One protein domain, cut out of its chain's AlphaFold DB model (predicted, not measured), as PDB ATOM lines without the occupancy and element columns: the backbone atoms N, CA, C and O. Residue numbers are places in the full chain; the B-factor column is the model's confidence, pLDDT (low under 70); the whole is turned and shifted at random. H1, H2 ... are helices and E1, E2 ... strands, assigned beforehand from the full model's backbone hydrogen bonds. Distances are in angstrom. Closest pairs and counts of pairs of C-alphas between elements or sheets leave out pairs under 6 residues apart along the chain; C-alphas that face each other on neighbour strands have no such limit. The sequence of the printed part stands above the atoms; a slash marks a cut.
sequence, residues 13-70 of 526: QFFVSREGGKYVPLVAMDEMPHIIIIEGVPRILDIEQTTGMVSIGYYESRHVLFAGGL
ATOM      1  N   GLN A  13     471.217 303.735 411.011       87.44
ATOM      2  CA  GLN A  13     470.080 303.565 411.927       87.44
ATOM      3  C   GLN A  13     468.968 304.585 411.666       87.44
ATOM      4  O   GLN A  13     467.792 304.271 411.829       87.44
ATOM      5  N   PHE A  14     469.343 305.787 411.227       91.50
ATOM      6  CA  PHE A  14     468.442 306.912 411.006       91.50
ATOM      7  C   PHE A  14     468.311 307.219 409.516       91.50
ATOM      8  O   PHE A  14     469.232 306.983 408.730       91.50
ATOM      9  N   PHE A  15     467.168 307.771 409.123       93.75
ATOM     10  CA  PHE A  15     466.908 308.229 407.763       93.75
ATOM     11  C   PHE A  15     465.897 309.380 407.764       93.75
ATOM     12  O   PHE A  15     465.156 309.571 408.724       93.75
ATOM     13  N   VAL A  16     465.841 310.113 406.655       94.81
ATOM     14  CA  VAL A  16     464.809 311.112 406.356       94.81
ATOM     15  C   VAL A  16     464.071 310.691 405.095       94.81
ATOM     16  O   VAL A  16     464.687 310.429 404.060       94.81
ATOM     17  N   SER A  17     462.744 310.645 405.164       95.12
ATOM     18  CA  SER A  17     461.875 310.583 403.989       95.12
ATOM     19  C   SER A  17     461.808 311.954 403.316       95.12
ATOM     20  O   SER A  17     461.469 312.943 403.965       95.12
ATOM     21  N   ARG A  18     462.092 312.013 402.015       94.31
ATOM     22  CA  ARG A  18     461.869 313.190 401.168       94.31
ATOM     23  C   ARG A  18     460.607 313.030 400.322       94.31
ATOM     24  O   ARG A  18     460.099 311.923 400.133       94.31
ATOM     25  N   GLU A  19     460.146 314.149 399.772       94.75
ATOM     26  CA  GLU A  19     459.112 314.192 398.734       94.75
ATOM     27  C   GLU A  19     459.417 313.197 397.598       94.75
ATOM     28  O   GLU A  19     460.574 312.962 397.232       94.75
ATOM     29  N   GLY A  20     458.372 312.550 397.076       93.75
ATOM     30  CA  GLY A  20     458.515 311.418 396.155       93.75
ATOM     31  C   GLY A  20     458.923 310.092 396.821       93.75
ATOM     32  O   GLY A  20     459.378 309.189 396.124       93.75
ATOM     33  N   GLY A  21     458.790 309.964 398.148       95.88
ATOM     34  CA  GLY A  21     458.928 308.690 398.873       95.88
ATOM     35  C   GLY A  21     460.361 308.162 399.004       95.88
ATOM     36  O   GLY A  21     460.561 306.989 399.311       95.88
ATOM     37  N   LYS A  22     461.374 309.001 398.758       95.19
ATOM     38  CA  LYS A  22     462.786 308.595 398.808       95.19
ATOM     39  C   LYS A  22     463.326 308.684 400.231       95.19
ATOM     40  O   LYS A  22     463.311 309.759 400.827       95.19
ATOM     41  N   TYR A  23     463.861 307.582 400.746       95.44
ATOM     42  CA  TYR A  23     464.549 307.545 402.037       95.44
ATOM     43  C   TYR A  23     466.042 307.840 401.858       95.44
ATOM     44  O   TYR A  23     466.706 307.221 401.028       95.44
ATOM     45  N   VAL A  24     466.571 308.782 402.637       94.31
ATOM     46  CA  VAL A  24     467.992 309.160 402.651       94.31
ATOM     47  C   VAL A  24     468.560 308.842 404.036       94.31
ATOM     48  O   VAL A  24     468.013 309.357 405.012       94.31
ATOM     49  N   PRO A  25     469.612 308.014 404.170       92.38
ATOM     50  CA  PRO A  25     470.193 307.705 405.473       92.38
ATOM     51  C   PRO A  25     470.818 308.951 406.109       92.38
ATOM     52  O   PRO A  25     471.411 309.781 405.418       92.38
ATOM     53  N   LEU A  26     470.717 309.055 407.433       92.94
ATOM     54  CA  LEU A  26     471.480 310.007 408.233       92.94
ATOM     55  C   LEU A  26     472.641 309.282 408.920       92.94
ATOM     56  O   LEU A  26     472.480 308.179 409.447       92.94
ATOM     57  N   VAL A  27     473.801 309.933 408.930       91.19
ATOM     58  CA  VAL A  27     475.011 309.532 409.659       91.19
ATOM     59  C   VAL A  27     475.450 310.744 410.475       91.19
ATOM     60  O   VAL A  27     475.383 311.868 409.975       91.19
ATOM     61  N   ALA A  28     475.850 310.538 411.729       91.38
ATOM     62  CA  ALA A  28     476.250 311.639 412.595       91.38
ATOM     63  C   ALA A  28     477.667 312.143 412.250       91.38
ATOM     64  O   ALA A  28     478.546 311.376 411.850       91.38
ATOM     65  N   MET A  29     477.892 313.454 412.386       90.56
ATOM     66  CA  MET A  29     479.157 314.100 412.000       90.56
ATOM     67  C   MET A  29     480.351 313.697 412.880       90.56
ATOM     68  O   MET A  29     481.495 313.828 412.446       90.56
ATOM     69  N   ASP A  30     480.119 313.216 414.100       89.62
ATOM     70  CA  ASP A  30     481.142 312.658 414.988       89.62
ATOM     71  C   ASP A  30     481.550 311.236 414.565       89.62
ATOM     72  O   ASP A  30     482.742 310.930 414.538       89.62
ATOM     73  N   GLU A  31     480.588 310.407 414.141       90.81
ATOM     74  CA  GLU A  31     480.813 309.038 413.647       90.81
ATOM     75  C   GLU A  31     481.561 308.985 412.296       90.81
ATOM     76  O   GLU A  31     482.087 307.942 411.903       90.81
ATOM     77  N   MET A  32     481.659 310.100 411.567       90.69
ATOM     78  CA  MET A  32     482.469 310.186 410.348       90.69
ATOM     79  C   MET A  32     483.982 310.241 410.661       90.69
ATOM     80  O   MET A  32     484.397 311.039 411.505       90.69
ATOM     81  N   PRO A  33     484.860 309.515 409.940       90.44
ATOM     82  CA  PRO A  33     486.314 309.581 410.100       90.44
ATOM     83  C   PRO A  33     486.846 311.012 410.041       90.44
ATOM     84  O   PRO A  33     486.467 311.769 409.154       90.44
ATOM     85  N   HIS A  34     487.748 311.375 410.956       88.56
ATOM     86  CA  HIS A  34     488.249 312.748 411.142       88.56
ATOM     87  C   HIS A  34     488.899 313.382 409.894       88.56
ATOM     88  O   HIS A  34     488.975 314.603 409.809       88.56
ATOM     89  N   ILE A  35     489.347 312.566 408.933       91.69
ATOM     90  CA  ILE A  35     489.859 313.013 407.628       91.69
ATOM     91  C   ILE A  35     488.764 313.604 406.722       91.69
ATOM     92  O   ILE A  35     489.061 314.433 405.868       91.69
ATOM     93  N   ILE A  36     487.499 313.212 406.913       91.94
ATOM     94  CA  ILE A  36     486.367 313.784 406.186       91.94
ATOM     95  C   ILE A  36     485.901 315.034 406.935       91.94
ATOM     96  O   ILE A  36     485.373 314.960 408.049       91.94
ATOM     97  N   ILE A  37     486.104 316.188 406.305       90.81
ATOM     98  CA  ILE A  37     485.643 317.493 406.773       90.81
ATOM     99  C   ILE A  37     484.587 317.969 405.777       90.81
ATOM    100  O   ILE A  37     484.857 318.033 404.581       90.81
ATOM    101  N   ILE A  38     483.389 318.286 406.268       93.19
ATOM    102  CA  ILE A  38     482.368 318.974 405.475       93.19
ATOM    103  C   ILE A  38     482.537 320.468 405.752       93.19
ATOM    104  O   ILE A  38     482.384 320.911 406.891       93.19
ATOM    105  N   GLU A  39     482.905 321.242 404.732       92.94
ATOM    106  CA  GLU A  39     483.104 322.684 404.884       92.94
ATOM    107  C   GLU A  39     481.807 323.372 405.341       92.94
ATOM    108  O   GLU A  39     480.715 323.058 404.870       92.94
ATOM    109  N   GLY A  40     481.924 324.286 406.306       91.44
ATOM    110  CA  GLY A  40     480.783 324.983 406.910       91.44
ATOM    111  C   GLY A  40     479.965 324.180 407.932       91.44
ATOM    112  O   GLY A  40     479.149 324.783 408.622       91.44
ATOM    113  N   VAL A  41     480.188 322.867 408.093       93.25
ATOM    114  CA  VAL A  41     479.450 322.026 409.055       93.25
ATOM    115  C   VAL A  41     480.368 321.610 410.214       93.25
ATOM    116  O   VAL A  41     481.227 320.740 410.036       93.25
ATOM    117  N   PRO A  42     480.222 322.196 411.418       92.38
ATOM    118  CA  PRO A  42     481.020 321.794 412.568       92.38
ATOM    119  C   PRO A  42     480.596 320.402 413.056       92.38
ATOM    120  O   PRO A  42     479.430 320.016 412.993       92.38
ATOM    121  N   ARG A  43     481.558 319.628 413.572       91.69
ATOM    122  CA  ARG A  43     481.316 318.266 414.091       91.69
ATOM    123  C   ARG A  43     480.542 318.226 415.407       91.69
ATOM    124  O   ARG A  43     480.019 317.181 415.772       91.69
ATOM    125  N   ILE A  44     480.520 319.348 416.114       92.19
ATOM    126  CA  ILE A  44     479.811 319.575 417.368       92.19
ATOM    127  C   ILE A  44     479.141 320.934 417.191       92.19
ATOM    128  O   ILE A  44     479.818 321.893 416.823       92.19
ATOM    129  N   LEU A  45     477.826 320.983 417.387       92.94
ATOM    130  CA  LEU A  45     477.026 322.197 417.275       92.94
ATOM    131  C   LEU A  45     476.840 322.799 418.667       92.94
ATOM    132  O   LEU A  45     476.397 322.103 419.583       92.94
ATOM    133  N   ASP A  46     477.144 324.085 418.815       94.69
ATOM    134  CA  ASP A  46     476.762 324.836 420.011       94.69
ATOM    135  C   ASP A  46     475.242 325.067 420.032       94.69
ATOM    136  O   ASP A  46     474.591 325.084 418.987       94.69
ATOM    137  N   ILE A  47     474.656 325.287 421.214       93.69
ATOM    138  CA  ILE A  47     473.195 325.453 421.372       93.69
ATOM    139  C   ILE A  47     472.655 326.560 420.450       93.69
ATOM    140  O   ILE A  47     471.639 326.365 419.787       93.69
ATOM    141  N   GLU A  48     473.376 327.676 420.319       96.12
ATOM    142  CA  GLU A  48     473.027 328.775 419.408       96.12
ATOM    143  C   GLU A  48     472.951 328.323 417.938       96.12
ATOM    144  O   GLU A  48     472.053 328.740 417.208       96.12
ATOM    145  N   GLN A  49     473.830 327.408 417.515       93.88
ATOM    146  CA  GLN A  49     473.868 326.853 416.155       93.88
ATOM    147  C   GLN A  49     472.741 325.841 415.897       93.88
ATOM    148  O   GLN A  49     472.412 325.583 414.742       93.88
ATOM    149  N   THR A  50     472.116 325.297 416.949       94.12
ATOM    150  CA  THR A  50     470.917 324.446 416.823       94.12
ATOM    151  C   THR A  50     469.620 325.242 416.624       94.12
ATOM    152  O   THR A  50     468.567 324.653 416.376       94.12
ATOM    153  N   THR A  51     469.666 326.579 416.684       96.25
ATOM    154  CA  THR A  51     468.488 327.440 416.490       96.25
ATOM    155  C   THR A  51     467.869 327.223 415.107       96.25
ATOM    156  O   THR A  51     468.516 327.422 414.083       96.25
ATOM    157  N   GLY A  52     466.596 326.820 415.071       95.19
ATOM    158  CA  GLY A  52     465.879 326.503 413.830       95.19
ATOM    159  C   GLY A  52     466.123 325.089 413.284       95.19
ATOM    160  O   GLY A  52     465.496 324.711 412.297       95.19
ATOM    161  N   MET A  53     466.973 324.279 413.924       93.62
ATOM    162  CA  MET A  53     467.103 322.854 413.616       93.62
ATOM    163  C   MET A  53     466.012 322.043 414.326       93.62
ATOM    164  O   MET A  53     465.672 322.301 415.480       93.62
ATOM    165  N   VAL A  54     465.484 321.015 413.658       92.00
ATOM    166  CA  VAL A  54     464.544 320.063 414.270       92.00
ATOM    167  C   VAL A  54     465.334 318.934 414.928       92.00
ATOM    168  O   VAL A  54     466.064 318.211 414.249       92.00
ATOM    169  N   SER A  55     465.176 318.758 416.242       90.88
ATOM    170  CA  SER A  55     465.744 317.600 416.941       90.88
ATOM    171  C   SER A  55     464.989 316.325 416.566       90.88
ATOM    172  O   SER A  55     463.766 316.263 416.675       90.88
ATOM    173  N   ILE A  56     465.732 315.300 416.145       88.69
ATOM    174  CA  ILE A  56     465.203 313.968 415.798       88.69
ATOM    175  C   ILE A  56     465.136 313.064 417.051       88.69
ATOM    176  O   ILE A  56     464.492 312.018 417.040       88.69
ATOM    177  N   GLY A  57     465.765 313.484 418.154       90.38
ATOM    178  CA  GLY A  57     465.849 312.757 419.418       90.38
ATOM    179  C   GLY A  57     467.251 312.826 420.026       90.38
ATOM    180  O   GLY A  57     468.150 313.463 419.478       90.38
ATOM    181  N   TYR A  58     467.440 312.148 421.158       89.44
ATOM    182  CA  TYR A  58     468.762 311.872 421.721       89.44
ATOM    183  C   TYR A  58     469.174 310.439 421.370       89.44
ATOM    184  O   TYR A  58     468.365 309.518 421.494       89.44
ATOM    185  N   TYR A  59     470.426 310.249 420.961       88.06
ATOM    186  CA  TYR A  59     471.019 308.932 420.756       88.06
ATOM    187  C   TYR A  59     472.480 308.945 421.208       88.06
ATOM    188  O   TYR A  59     473.160 309.967 421.101       88.06
ATOM    189  N   GLU A  60     472.953 307.820 421.733       89.44
ATOM    190  CA  GLU A  60     474.312 307.691 422.255       89.44
ATOM    191  C   GLU A  60     475.306 307.443 421.108       89.44
ATOM    192  O   GLU A  60     475.061 306.616 420.227       89.44
ATOM    193  N   SER A  61     476.426 308.177 421.091       85.38
ATOM    194  CA  SER A  61     477.456 308.014 420.054       85.38
ATOM    195  C   SER A  61     478.044 306.610 420.143       85.38
ATOM    196  O   SER A  61     478.610 306.227 421.165       85.38
ATOM    197  N   ARG A  62     477.952 305.838 419.054       83.56
ATOM    198  CA  ARG A  62     478.418 304.440 419.030       83.56
ATOM    199  C   ARG A  62     479.941 304.320 419.107       83.56
ATOM    200  O   ARG A  62     480.456 303.219 419.268       83.56
ATOM    201  N   HIS A  63     480.660 305.430 418.917       83.06
ATOM    202  CA  HIS A  63     482.122 305.512 418.810       83.06
ATOM    203  C   HIS A  63     482.753 304.619 417.719       83.06
ATOM    204  O   HIS A  63     483.978 304.497 417.650       83.06
ATOM    205  N   VAL A  64     481.946 304.036 416.823       82.38
ATOM    206  CA  VAL A  64     482.420 303.294 415.651       82.38
ATOM    207  C   VAL A  64     482.493 304.248 414.465       82.38
ATOM    208  O   VAL A  64     481.490 304.838 414.068       82.38
ATOM    209  N   LEU A  65     483.686 304.402 413.893       78.00
ATOM    210  CA  LEU A  65     483.893 305.289 412.752       78.00
ATOM    211  C   LEU A  65     483.369 304.638 411.467       78.00
ATOM    212  O   LEU A  65     483.801 303.539 411.111       78.00
ATOM    213  N   PHE A  66     482.511 305.342 410.729       78.06
ATOM    214  CA  PHE A  66     482.081 304.938 409.388       78.06
ATOM    215  C   PHE A  66     483.246 305.046 408.417       78.06
ATOM    216  O   PHE A  66     483.428 306.081 407.783       78.06
ATOM    217  N   ALA A  67     484.042 303.980 408.306       74.19
ATOM    218  CA  ALA A  67     485.125 303.876 407.341       74.19
ATOM    219  C   ALA A  67     484.603 304.267 405.952       74.19
ATOM    220  O   ALA A  67     483.878 303.509 405.306       74.19
ATOM    221  N   GLY A  68     484.950 305.489 405.538       64.50
ATOM    222  CA  GLY A  68     484.526 306.105 404.293       64.50
ATOM    223  C   GLY A  68     485.250 305.452 403.136       64.50
ATOM    224  O   GLY A  68     486.144 306.047 402.540       64.50
ATOM    225  N   GLY A  69     484.869 304.211 402.844       53.69
ATOM    226  CA  GLY A  69     485.185 303.571 401.593       53.69
ATOM    227  C   GLY A  69     484.581 304.410 400.481       53.69
ATOM    228  O   GLY A  69     483.417 304.231 400.126       53.69
ATOM    229  N   LEU A  70     485.410 305.263 399.875       49.75
ATOM    230  CA  LEU A  70     485.368 305.428 398.430       49.75
ATOM    231  C   LEU A  70     485.672 304.046 397.839       49.75
ATOM    232  O   LEU A  70     486.791 303.743 397.437       49.75
TER     233      LEU A  70
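Overview. This is residues 13 to 70 of the 526 residues of the protein "C3H1-type domain-containing protein" of Phialophora attinorum (UniProt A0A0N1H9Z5). With little regular structure, the model is a small two-stranded hairpin, E1 and E2, from which the chain runs out into a wide, open loop. One short helix, H1, lies in the part of that loop that sticks out, residues 46 to 55. The 58 printed residues hold E1, E2 and H1 in that order, the two-stranded sheet antiparallel; the class is mixed, with only 14 residues in named elements. The whole is loose, radius of gyration of the C-alphas 13.1 A, spanning 33 by 32 by 24 A.

Along the chain. E1, residues 14 to 18, begins at C-alpha 14 (468.442, 306.912, 411.006) and is 13.4 A long. E2, residues 22 to 26, is 12.9 A long. H1, residues 47 to 50, ends at C-alpha 50 (470.917, 324.446, 416.823).

Arrangement. E1 and E2 form an antiparallel hairpin at 147 degrees, with N 16 and O 24 within hydrogen-bond range at 2.8 A. H1 is too short for an O i to N i+4 pair; its one O i to N i+3 pair is within range. E1 and H1 are apart.

Size, cuts and confidence. The farthest C-alphas, Glu 48 and Leu 70, are 33.7 A apart. The printed part has no cut. The link from E2 to H1, 20 residues, is long. Residues 68 to 70 have pLDDT under 70.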